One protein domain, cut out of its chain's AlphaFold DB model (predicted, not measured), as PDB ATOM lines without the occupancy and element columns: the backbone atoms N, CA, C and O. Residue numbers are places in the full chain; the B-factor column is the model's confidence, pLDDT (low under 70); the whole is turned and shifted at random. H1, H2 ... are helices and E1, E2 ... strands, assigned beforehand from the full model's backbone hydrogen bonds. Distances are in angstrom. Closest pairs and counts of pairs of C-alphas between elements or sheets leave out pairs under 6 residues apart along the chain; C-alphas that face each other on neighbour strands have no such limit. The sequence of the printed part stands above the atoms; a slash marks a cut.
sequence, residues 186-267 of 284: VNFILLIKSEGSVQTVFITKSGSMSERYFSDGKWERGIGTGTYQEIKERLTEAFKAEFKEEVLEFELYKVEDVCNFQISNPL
ATOM      1  N   VAL A 186     -22.486  21.362 -40.308       91.38
ATOM      2  CA  VAL A 186     -21.019  21.406 -40.325       91.38
ATOM      3  C   VAL A 186     -20.490  20.224 -39.517       91.38
ATOM      4  O   VAL A 186     -20.932  19.980 -38.396       91.38
ATOM      5  N   ASN A 187     -19.577  19.455 -40.107       91.38
ATOM      6  CA  ASN A 187     -19.041  18.238 -39.496       91.38
ATOM      7  C   ASN A 187     -17.546  18.336 -39.194       91.38
ATOM      8  O   ASN A 187     -17.100  17.779 -38.191       91.38
ATOM      9  N   PHE A 188     -16.799  19.068 -40.025       92.88
ATOM     10  CA  PHE A 188     -15.364  19.261 -39.852       92.88
ATOM     11  C   PHE A 188     -14.970  20.734 -39.960       92.88
ATOM     12  O   PHE A 188     -15.634  21.520 -40.643       92.88
ATOM     13  N   ILE A 189     -13.873  21.073 -39.292       93.75
ATOM     14  CA  ILE A 189     -13.210  22.374 -39.347       93.75
ATOM     15  C   ILE A 189     -11.798  22.133 -39.857       93.75
ATOM     16  O   ILE A 189     -11.054  21.344 -39.278       93.75
ATOM     17  N   LEU A 190     -11.455  22.786 -40.957       92.75
ATOM     18  CA  LEU A 190     -10.138  22.739 -41.568       92.75
ATOM     19  C   LEU A 190      -9.430  24.062 -41.280       92.75
ATOM     20  O   LEU A 190      -9.931  25.122 -41.650       92.75
ATOM     21  N   LEU A 191      -8.280  23.993 -40.623       92.38
ATOM     22  CA  LEU A 191      -7.371  25.117 -40.453       92.38
ATOM     23  C   LEU A 191      -6.256  24.994 -41.471       92.38
ATOM     24  O   LEU A 191      -5.618  23.950 -41.563       92.38
ATOM     25  N   ILE A 192      -6.026  26.060 -42.219       88.75
ATOM     26  CA  ILE A 192      -4.967  26.136 -43.216       88.75
ATOM     27  C   ILE A 192      -4.007  27.222 -42.758       88.75
ATOM     28  O   ILE A 192      -4.418  28.366 -42.552       88.75
ATOM     29  N   LYS A 193      -2.747  26.852 -42.550       87.56
ATOM     30  CA  LYS A 193      -1.699  27.753 -42.080       87.56
ATOM     31  C   LYS A 193      -0.859  28.183 -43.274       87.56
ATOM     32  O   LYS A 193      -0.219  27.349 -43.909       87.56
ATOM     33  N   SER A 194      -0.855  29.480 -43.555       80.81
ATOM     34  CA  SER A 194       0.087  30.121 -44.475       80.81
ATOM     35  C   SER A 194       0.985  31.089 -43.703       80.81
ATOM     36  O   SER A 194       0.742  31.355 -42.520       80.81
ATOM     37  N   GLU A 195       2.040  31.611 -44.335       74.31
ATOM     38  CA  GLU A 195       2.982  32.536 -43.695       74.31
ATOM     39  C   GLU A 195       2.256  33.745 -43.067       74.31
ATOM     40  O   GLU A 195       1.858  34.694 -43.738       74.31
ATOM     41  N   GLY A 196       2.066  33.691 -41.744       74.88
ATOM     42  CA  GLY A 196       1.453  34.751 -40.944       74.88
ATOM     43  C   GLY A 196      -0.079  34.756 -40.873       74.88
ATOM     44  O   GLY A 196      -0.624  35.647 -40.219       74.88
ATOM     45  N   SER A 197      -0.790  33.795 -41.479       81.62
ATOM     46  CA  SER A 197      -2.257  33.741 -41.403       81.62
ATOM     47  C   SER A 197      -2.807  32.324 -41.231       81.62
ATOM     48  O   SER A 197      -2.266  31.354 -41.762       81.62
ATOM     49  N   VAL A 198      -3.897  32.207 -40.469       85.50
ATOM     50  CA  VAL A 198      -4.654  30.961 -40.319       85.50
ATOM     51  C   VAL A 198      -6.031  31.183 -40.915       85.50
ATOM     52  O   VAL A 198      -6.790  32.026 -40.436       85.50
ATOM     53  N   GLN A 199      -6.348  30.426 -41.959       88.62
ATOM     54  CA  GLN A 199      -7.662  30.438 -42.577       88.62
ATOM     55  C   GLN A 199      -8.486  29.260 -42.067       88.62
ATOM     56  O   GLN A 199      -8.034  28.115 -42.079       88.62
ATOM     57  N   THR A 200      -9.719  29.542 -41.654       92.00
ATOM     58  CA  THR A 200     -10.670  28.527 -41.200       92.00
ATOM     59  C   THR A 200     -11.678  28.228 -42.300       92.00
ATOM     60  O   THR A 200     -12.379  29.122 -42.769       92.00
ATOM     61  N   VAL A 201     -11.789  26.957 -42.674       91.88
ATOM     62  CA  VAL A 201     -12.755  26.456 -43.654       91.88
ATOM     63  C   VAL A 201     -13.685  25.451 -42.981       91.88
ATOM     64  O   VAL A 201     -13.252  24.486 -42.350       91.88
ATOM     65  N   PHE A 202     -14.989  25.660 -43.123       93.38
ATOM     66  CA  PHE A 202     -16.008  24.770 -42.574       93.38
ATOM     67  C   PHE A 202     -16.445  23.757 -43.625       93.38
ATOM     68  O   PHE A 202     -16.762  24.132 -44.753       93.38
ATOM     69  N   ILE A 203     -16.512  22.480 -43.245       92.31
ATOM     70  CA  ILE A 203     -16.897  21.389 -44.145       92.31
ATOM     71  C   ILE A 203     -18.192  20.750 -43.645       92.31
ATOM     72  O   ILE A 203     -18.289  20.295 -42.500       92.31
ATOM     73  N   THR A 204     -19.208  20.707 -44.503       91.88
ATOM     74  CA  THR A 204     -20.503  20.097 -44.176       91.88
ATOM     75  C   THR A 204     -20.448  18.570 -44.206       91.88
ATOM     76  O   THR A 204     -19.561  17.966 -44.803       91.88
ATOM     77  N   LYS A 205     -21.474  17.919 -43.644       86.25
ATOM     78  CA  LYS A 205     -21.714  16.473 -43.795       86.25
ATOM     79  C   LYS A 205     -21.791  16.024 -45.260       86.25
ATOM     80  O   LYS A 205     -21.475  14.878 -45.546       86.25
ATOM     81  N   SER A 206     -22.204  16.910 -46.172       87.69
ATOM     82  CA  SER A 206     -22.239  16.656 -47.620       87.69
ATOM     83  C   SER A 206     -20.885  16.855 -48.314       87.69
ATOM     84  O   SER A 206     -20.788  16.623 -49.516       87.69
ATOM     85  N   GLY A 207     -19.854  17.305 -47.590       86.19
ATOM     86  CA  GLY A 207     -18.527  17.586 -48.135       86.19
ATOM     87  C   GLY A 207     -18.358  18.966 -48.761       86.19
ATOM     88  O   GLY A 207     -17.323  19.224 -49.368       86.19
ATOM     89  N   SER A 208     -19.354  19.845 -48.653       89.06
ATOM     90  CA  SER A 208     -19.267  21.216 -49.167       89.06
ATOM     91  C   SER A 208     -18.377  22.057 -48.256       89.06
ATOM     92  O   SER A 208     -18.473  21.924 -47.037       89.06
ATOM     93  N   MET A 209     -17.554  22.931 -48.835       90.25
ATOM     94  CA  MET A 209     -16.643  23.819 -48.104       90.25
ATOM     95  C   MET A 209     -17.157  25.258 -48.095       90.25
ATOM     96  O   MET A 209     -17.773  25.688 -49.072       90.25
ATOM     97  N   SER A 210     -16.914  25.988 -47.006       89.31
ATOM     98  CA  SER A 210     -17.319  27.395 -46.883       89.31
ATOM     99  C   SER A 210     -16.557  28.316 -47.823       89.31
ATOM    100  O   SER A 210     -17.130  29.275 -48.326       89.31
ATOM    101  N   GLU A 211     -15.293  27.990 -48.078       86.25
ATOM    102  CA  GLU A 211     -14.405  28.734 -48.960       86.25
ATOM    103  C   GLU A 211     -13.927  27.833 -50.094       86.25
ATOM    104  O   GLU A 211     -13.723  26.626 -49.919       86.25
ATOM    105  N   ARG A 212     -13.739  28.430 -51.272       81.44
ATOM    106  CA  ARG A 212     -13.101  27.749 -52.398       81.44
ATOM    107  C   ARG A 212     -11.597  27.838 -52.206       81.44
ATOM    108  O   ARG A 212     -11.021  28.893 -52.435       81.44
ATOM    109  N   TYR A 213     -10.996  26.739 -51.768       76.12
ATOM    110  CA  TYR A 213      -9.548  26.675 -51.571       76.12
ATOM    111  C   TYR A 213      -8.812  25.950 -52.704       76.12
ATOM    112  O   TYR A 213      -7.625  26.171 -52.896       76.12
ATOM    113  N   PHE A 214      -9.520  25.114 -53.465       77.94
ATOM    114  CA  PHE A 214      -8.940  24.349 -54.565       77.94
ATOM    115  C   PHE A 214      -9.454  24.852 -55.911       77.94
ATOM    116  O   PHE A 214     -10.661  25.052 -56.092       77.94
ATOM    117  N   SER A 215      -8.529  25.033 -56.847       70.00
ATOM    118  CA  SER A 215      -8.773  25.486 -58.220       70.00
ATOM    119  C   SER A 215      -9.137  24.326 -59.149       70.00
ATOM    120  O   SER A 215      -9.696  24.537 -60.226       70.00
ATOM    121  N   ASP A 216      -8.814  23.092 -58.747       67.88
ATOM    122  CA  ASP A 216      -9.140  21.883 -59.499       67.88
ATOM    123  C   ASP A 216     -10.663  21.658 -59.525       67.88
ATOM    124  O   ASP A 216     -11.319  21.517 -58.487       67.88
ATOM    125  N   GLY A 217     -11.227  21.556 -60.732       64.19
ATOM    126  CA  GLY A 217     -12.648  21.291 -60.966       64.19
ATOM    127  C   GLY A 217     -13.164  20.022 -60.275       64.19
ATOM    128  O   GLY A 217     -14.359  19.927 -59.986       64.19
ATOM    129  N   LYS A 218     -12.280  19.064 -59.952       70.44
ATOM    130  CA  LYS A 218     -12.621  17.879 -59.146       70.44
ATOM    131  C   LYS A 218     -13.069  18.243 -57.724       70.44
ATOM    132  O   LYS A 218     -13.974  17.598 -57.196       70.44
ATOM    133  N   TRP A 219     -12.459  19.262 -57.123       71.12
ATOM    134  CA  TRP A 219     -12.660  19.666 -55.725       71.12
ATOM    135  C   TRP A 219     -13.385  21.010 -55.580       71.12
ATOM    136  O   TRP A 219     -13.779  21.378 -54.473       71.12
ATOM    137  N   GLU A 220     -13.649  21.706 -56.691       66.88
ATOM    138  CA  GLU A 220     -14.337  23.006 -56.736       66.88
ATOM    139  C   GLU A 220     -15.721  22.980 -56.054       66.88
ATOM    140  O   GLU A 220     -16.175  23.976 -55.487       66.88
ATOM    141  N   ARG A 221     -16.408  21.827 -56.074       64.06
ATOM    142  CA  ARG A 221     -17.731  21.644 -55.443       64.06
ATOM    143  C   ARG A 221     -17.674  21.075 -54.015       64.06
ATOM    144  O   ARG A 221     -18.725  20.944 -53.384       64.06
ATOM    145  N   GLY A 222     -16.483  20.763 -53.500       77.69
ATOM    146  CA  GLY A 222     -16.256  20.161 -52.184       77.69
ATOM    147  C   GLY A 222     -15.487  18.831 -52.225       77.69
ATOM    148  O   GLY A 222     -15.196  18.295 -53.288       77.69
ATOM    149  N   ILE A 223     -15.185  18.280 -51.046       83.25
ATOM    150  CA  ILE A 223     -14.364  17.059 -50.840       83.25
ATOM    151  C   ILE A 223     -15.218  15.768 -50.799       83.25
ATOM    152  O   ILE A 223     -14.711  14.641 -50.749       83.25
ATOM    153  N   GLY A 224     -16.543  15.924 -50.871       83.00
ATOM    154  CA  GLY A 224     -17.512  14.830 -50.803       83.00
ATOM    155  C   GLY A 224     -17.729  14.293 -49.386       83.00
ATOM    156  O   GLY A 224     -17.216  14.828 -48.406       83.00
ATOM    157  N   THR A 225     -18.532  13.239 -49.265       86.50
ATOM    158  CA  THR A 225     -18.872  12.615 -47.977       86.50
ATOM    159  C   THR A 225     -17.865  11.529 -47.600       86.50
ATOM    160  O   THR A 225     -17.253  10.913 -48.479       86.50
ATOM    161  N   GLY A 226     -17.678  11.289 -46.302       86.88
ATOM    162  CA  GLY A 226     -16.778  10.244 -45.818       86.88
ATOM    163  C   GLY A 226     -16.508  10.307 -44.318       86.88
ATOM    164  O   GLY A 226     -16.958  11.224 -43.621       86.88
ATOM    165  N   THR A 227     -15.767   9.315 -43.831       89.06
ATOM    166  CA  THR A 227     -15.233   9.292 -42.462       89.06
ATOM    167  C   THR A 227     -14.129  10.340 -42.279       89.06
ATOM    168  O   THR A 227     -13.608  10.894 -43.244       89.06
ATOM    169  N   TYR A 228     -13.741  10.628 -41.032       89.31
ATOM    170  CA  TYR A 228     -12.657  11.584 -40.760       89.31
ATOM    171  C   TYR A 228     -11.352  11.213 -41.490       89.31
ATOM    172  O   TYR A 228     -10.704  12.086 -42.060       89.31
ATOM    173  N   GLN A 229     -10.994   9.925 -41.512       91.31
ATOM    174  CA  GLN A 229      -9.791   9.433 -42.191       91.31
ATOM    175  C   GLN A 229      -9.897   9.601 -43.708       91.31
ATOM    176  O   GLN A 229      -9.004  10.196 -44.299       91.31
ATOM    177  N   GLU A 230     -11.018   9.205 -44.315       91.00
ATOM    178  CA  GLU A 230     -11.245   9.370 -45.758       91.00
ATOM    179  C   GLU A 230     -11.196  10.841 -46.192       91.00
ATOM    180  O   GLU A 230     -10.603  11.178 -47.216       91.00
ATOM    181  N   ILE A 231     -11.810  11.741 -45.416       90.25
ATOM    182  CA  ILE A 231     -11.788  13.181 -45.705       90.25
ATOM    183  C   ILE A 231     -10.370  13.736 -45.551       90.25
ATOM    184  O   ILE A 231      -9.927  14.508 -46.399       90.25
ATOM    185  N   LYS A 232      -9.633  13.317 -44.514       90.56
ATOM    186  CA  LYS A 232      -8.237  13.715 -44.304       90.56
ATOM    187  C   LYS A 232      -7.327  13.225 -45.432       90.56
ATOM    188  O   LYS A 232      -6.466  13.980 -45.882       90.56
ATOM    189  N   GLU A 233      -7.518  12.001 -45.908       90.00
ATOM    190  CA  GLU A 233      -6.778  11.438 -47.042       90.00
ATOM    191  C   GLU A 233      -7.056  12.220 -48.326       90.00
ATOM    192  O   GLU A 233      -6.115  12.699 -48.955       90.00
ATOM    193  N   ARG A 234      -8.331  12.467 -48.660       89.19
ATOM    194  CA  ARG A 234      -8.706  13.272 -49.837       89.19
ATOM    195  C   ARG A 234      -8.175  14.701 -49.770       89.19
ATOM    196  O   ARG A 234      -7.706  15.218 -50.778       89.19
ATOM    197  N   LEU A 235      -8.217  15.332 -48.595       88.50
ATOM    198  CA  LEU A 235      -7.594  16.638 -48.369       88.50
ATOM    199  C   LEU A 235      -6.088  16.577 -48.617       88.50
ATOM    200  O   LEU A 235      -5.553  17.406 -49.343       88.50
ATOM    201  N   THR A 236      -5.411  15.566 -48.073       88.06
ATOM    202  CA  THR A 236      -3.969  15.374 -48.271       88.06
ATOM    203  C   THR A 236      -3.626  15.215 -49.753       88.06
ATOM    204  O   THR A 236      -2.651  15.795 -50.222       88.06
ATOM    205  N   GLU A 237      -4.423  14.451 -50.504       87.06
ATOM    206  CA  GLU A 237      -4.277  14.317 -51.956       87.06
ATOM    207  C   GLU A 237      -4.505  15.644 -52.686       87.06
ATOM    208  O   GLU A 237      -3.710  15.996 -53.555       87.06
ATOM    209  N   ALA A 238      -5.552  16.391 -52.324       85.81
ATOM    210  CA  ALA A 238      -5.879  17.675 -52.937       85.81
ATOM    211  C   ALA A 238      -4.770  18.718 -52.710       85.81
ATOM    212  O   ALA A 238      -4.287  19.313 -53.670       85.81
ATOM    213  N   PHE A 239      -4.289  18.865 -51.470       85.25
ATOM    214  CA  PHE A 239      -3.183  19.771 -51.148       85.25
ATOM    215  C   PHE A 239      -1.891  19.388 -51.882       85.25
ATOM    216  O   PHE A 239      -1.231  20.256 -52.445       85.25
ATOM    217  N   LYS A 240      -1.553  18.091 -51.956       83.38
ATOM    218  CA  LYS A 240      -0.379  17.616 -52.715       83.38
ATOM    219  C   LYS A 240      -0.496  17.869 -54.218       83.38
ATOM    220  O   LYS A 240       0.515  18.110 -54.871       83.38
ATOM    221  N   ALA A 241      -1.696  17.738 -54.782       80.94
ATOM    222  CA  ALA A 241      -1.917  17.921 -56.212       80.94
ATOM    223  C   ALA A 241      -1.761  19.388 -56.633       80.94
ATOM    224  O   ALA A 241      -1.183  19.649 -57.691       80.94
ATOM    225  N   GLU A 242      -2.254  20.314 -55.809       78.44
ATOM    226  CA  GLU A 242      -2.312  21.744 -56.121       78.44
ATOM    227  C   GLU A 242      -1.045  22.504 -55.705       78.44
ATOM    228  O   GLU A 242      -0.525  23.295 -56.487       78.44
ATOM    229  N   PHE A 243      -0.476  22.198 -54.536       75.94
ATOM    230  CA  PHE A 243       0.602  22.980 -53.917       75.94
ATOM    231  C   PHE A 243       1.939  22.231 -53.883       75.94
ATOM    232  O   PHE A 243       2.655  22.282 -52.890       75.94
ATOM    233  N   LYS A 244       2.284  21.516 -54.965       65.81
ATOM    234  CA  LYS A 244       3.430  20.580 -55.079       65.81
ATOM    235  C   LYS A 244       4.775  21.044 -54.483       65.81
ATOM    236  O   LYS A 244       5.600  20.182 -54.188       65.81
ATOM    237  N   GLU A 245       5.004  22.349 -54.325       60.12
ATOM    238  CA  GLU A 245       6.244  22.946 -53.805       60.12
ATOM    239  C   GLU A 245       6.048  23.872 -52.581       60.12
ATOM    240  O   GLU A 245       7.038  24.278 -51.973       60.12
ATOM    241  N   GLU A 246       4.811  24.179 -52.169       62.12
ATOM    242  CA  GLU A 246       4.532  25.044 -51.011       62.12
ATOM    243  C   GLU A 246       4.247  24.209 -49.754       62.12
ATOM    244  O   GLU A 246       3.421  23.294 -49.756       62.12
ATOM    245  N   VAL A 247       4.914  24.540 -48.643       59.53
ATOM    246  CA  VAL A 247       4.676  23.908 -47.334       59.53
ATOM    247  C   VAL A 247       3.441  24.545 -46.695       59.53
ATOM    248  O   VAL A 247       3.533  25.328 -45.754       59.53
ATOM    249  N   LEU A 248       2.265  24.237 -47.237       66.88
ATOM    250  CA  LEU A 248       0.998  24.548 -46.584       66.88
ATOM    251  C   LEU A 248       0.689  23.450 -45.566       66.88
ATOM    252  O   LEU A 248       0.409  22.303 -45.920       66.88
ATOM    253  N   GLU A 249       0.740  23.806 -44.285       81.50
ATOM    254  CA  GLU A 249       0.290  22.927 -43.212       81.50
ATOM    255  C   GLU A 249      -1.218  23.087 -43.020       81.50
ATOM    256  O   GLU A 249      -1.730  24.200 -42.883       81.50
ATOM    257  N   PHE A 250      -1.939  21.966 -42.977       88.75
ATOM    258  CA  PHE A 250      -3.353  21.965 -42.634       88.75
ATOM    259  C   PHE A 250      -3.646  21.046 -41.451       88.75
ATOM    260  O   PHE A 250      -3.041  19.986 -41.280       88.75
ATOM    261  N   GLU A 251      -4.635  21.437 -40.657       92.06
ATOM    262  CA  GLU A 251      -5.154  20.664 -39.536       92.06
ATOM    263  C   GLU A 251      -6.657  20.466 -39.724       92.06
ATOM    264  O   GLU A 251      -7.399  21.412 -39.978       92.06
ATOM    265  N   LEU A 252      -7.113  19.220 -39.612       93.81
ATOM    266  CA  LEU A 252      -8.525  18.870 -39.697       93.81
ATOM    267  C   LEU A 252      -9.021  18.488 -38.307       93.81
ATOM    268  O   LEU A 252      -8.424  17.644 -37.647       93.81
ATOM    269  N   TYR A 253     -10.149  19.051 -37.902       93.44
ATOM    270  CA  TYR A 253     -10.809  18.744 -36.641       93.44
ATOM    271  C   TYR A 253     -12.243  18.321 -36.898       93.44
ATOM    272  O   TYR A 253     -12.900  18.829 -37.815       93.44
ATOM    273  N   LYS A 254     -12.770  17.419 -36.072       91.88
ATOM    274  CA  LYS A 254     -14.218  17.259 -36.007       91.88
ATOM    275  C   LYS A 254     -14.795  18.390 -35.170       91.88
ATOM    276  O   LYS A 254     -14.213  18.798 -34.173       91.88
ATOM    277  N   VAL A 255     -15.983  18.849 -35.546       90.00
ATOM    278  CA  VAL A 255     -16.687  19.923 -34.825       90.00
ATOM    279  C   VAL A 255     -16.912  19.587 -33.345       90.00
ATOM    280  O   VAL A 255     -16.850  20.474 -32.506       90.00
ATOM    281  N   GLU A 256     -17.145  18.315 -33.023       88.75
ATOM    282  CA  GLU A 256     -17.354  17.844 -31.646       88.75
ATOM    283  C   GLU A 256     -16.120  17.999 -30.745       88.75
ATOM    284  O   GLU A 256     -16.275  18.171 -29.543       88.75
ATOM    285  N   ASP A 257     -14.916  18.001 -31.328       88.25
ATOM    286  CA  ASP A 257     -13.656  18.009 -30.576       88.25
ATOM    287  C   ASP A 257     -13.191  19.432 -30.217       88.25
ATOM    288  O   ASP A 257     -12.374  19.612 -29.317       88.25
ATOM    289  N   VAL A 258     -13.665  20.449 -30.947       90.81
ATOM    290  CA  VAL A 258     -13.141  21.830 -30.863       90.81
ATOM    291  C   VAL A 258     -14.204  22.902 -30.638       90.81
ATOM    292  O   VAL A 258     -13.859  24.064 -30.420       90.81
ATOM    293  N   CYS A 259     -15.491  22.556 -30.709       91.06
ATOM    294  CA  CYS A 259     -16.576  23.507 -30.474       91.06
ATOM    295  C   CYS A 259     -17.202  23.322 -29.090       91.06
ATOM    296  O   CYS A 259     -17.226  22.233 -28.527       91.06
ATOM    297  N   ASN A 260     -17.794  24.397 -28.577       89.81
ATOM    298  CA  ASN A 260     -18.618  24.360 -27.376       89.81
ATOM    299  C   ASN A 260     -20.093  24.200 -27.748       89.81
ATOM    300  O   ASN A 260     -20.567  24.803 -28.712       89.81
ATOM    301  N   PHE A 261     -20.836  23.444 -26.946       87.81
ATOM    302  CA  PHE A 261     -22.263  23.218 -27.153       87.81
ATOM    303  C   PHE A 261     -23.094  23.907 -26.064       87.81
ATOM    304  O   PHE A 261     -22.859  23.714 -24.874       87.81
ATOM    305  N   GLN A 262     -24.070  24.722 -26.464       87.94
ATOM    306  CA  GLN A 262     -24.995  25.414 -25.560       87.94
ATOM    307  C   GLN A 262     -26.440  25.125 -25.956       87.94
ATOM    308  O   GLN A 262     -26.772  25.137 -27.141       87.94
ATOM    309  N   ILE A 263     -27.317  24.927 -24.972       84.88
ATOM    310  CA  ILE A 263     -28.736  24.616 -25.191       84.88
ATOM    311  C   ILE A 263     -29.637  25.460 -24.301       84.88
ATOM    312  O   ILE A 263     -29.295  25.754 -23.157       84.88
ATOM    313  N   SER A 264     -30.809  25.828 -24.819       77.31
ATOM    314  CA  SER A 264     -31.789  26.630 -24.079       77.31
ATOM    315  C   SER A 264     -32.546  25.848 -23.007       77.31
ATOM    316  O   SER A 264     -33.012  26.443 -22.039       77.31
ATOM    317  N   ASN A 265     -32.724  24.536 -23.203       68.31
ATOM    318  CA  ASN A 265     -33.415  23.654 -22.264       68.31
ATOM    319  C   ASN A 265     -32.916  22.196 -22.409       68.31
ATOM    320  O   ASN A 265     -33.189  21.574 -23.433       68.31
ATOM    321  N   PRO A 266     -32.197  21.631 -21.419       53.31
ATOM    322  CA  PRO A 266     -31.636  20.274 -21.491       53.31
ATOM    323  C   PRO A 266     -32.674  19.145 -21.478       53.31
ATOM    324  O   PRO A 266     -32.367  18.035 -21.896       53.31
ATOM    325  N   LEU A 267     -33.892  19.411 -21.001       48.94
ATOM    326  CA  LEU A 267     -34.950  18.406 -20.821       48.94
ATOM    327  C   LEU A 267     -35.953  18.366 -21.990       48.94
ATOM    328  O   LEU A 267     -36.999  17.724 -21.900       48.94
TER     329      LEU A 267
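What this domain is: This is residues 186 to 267 of the 284 residues of an uncharacterized protein of Veillonella sp. DNF00869 (UniProt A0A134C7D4). A three-stranded antiparallel sheet has helix H1 slantwise over one face, with the long loop of residues 205 to 227 beside H1 on that face. Short H2 is on the opposite face, and residues 260 to 267, with E4, stick out as a free tail. The printed part has 82 residues, with two named helices and four named strands in the order E1 E2 H1 E3 H2 E4; the sheet's order is E2 E1 E3, and the class is mixed. It is only just compact, close to loose, with a radius of gyration of the C-alphas of 14.1 A and spans of 52 by 29 by 20 A.

Where its parts are: Find C-alpha 186 at (-21.019, 21.406, -40.325); E1 runs from there to residue 194, 23.2 A. E2, residues 197 to 204, covers 23.0 A, and E3, residues 249 to 254, 17.2 A. H1, residues 228 to 242, begins at (-12.657, 11.584, -40.760) and spans 21.1 A. H2 is residues 255 to 258; E4, residues 260 to 263, ends at (-28.736, 24.616, -25.191).

How they stand to each other: Look first at hairpin E1 and E2, antiparallel at 159 degrees, where N 190 and O 201 are 2.8 A apart. On the other side of E1, E3 is antiparallel at 163 degrees, with N 191 and O 251 2.8 A apart. H1 is on the sheet at a height of 9.3 A, over E1 and E3; its closest C-alphas to E3 are Lys 232 and Leu 252, 6.9 A. E2, H1 and E3 form a split strand-helix-strand unit, two strands running the same way with E1 between them, and its crossover is right-handed. H2, on the opposite face, is over none of the strands; its closest C-alphas to E1 are Val 255 and Phe 188, 5.2 A. E4 pairs with no named strand. In H1 every O i to N i+4 pair is within hydrogen-bond range; H2 is too short for one.

The domain as a whole: The farthest C-alphas, Glu 245 and Leu 267, are 53.0 A apart. The printed part has no cut; E2 to H1 is a long link of 23 residues. Look for pLDDT under 70 at residues 216 to 217, 220 to 221, 244 to 248 and 265 to 267.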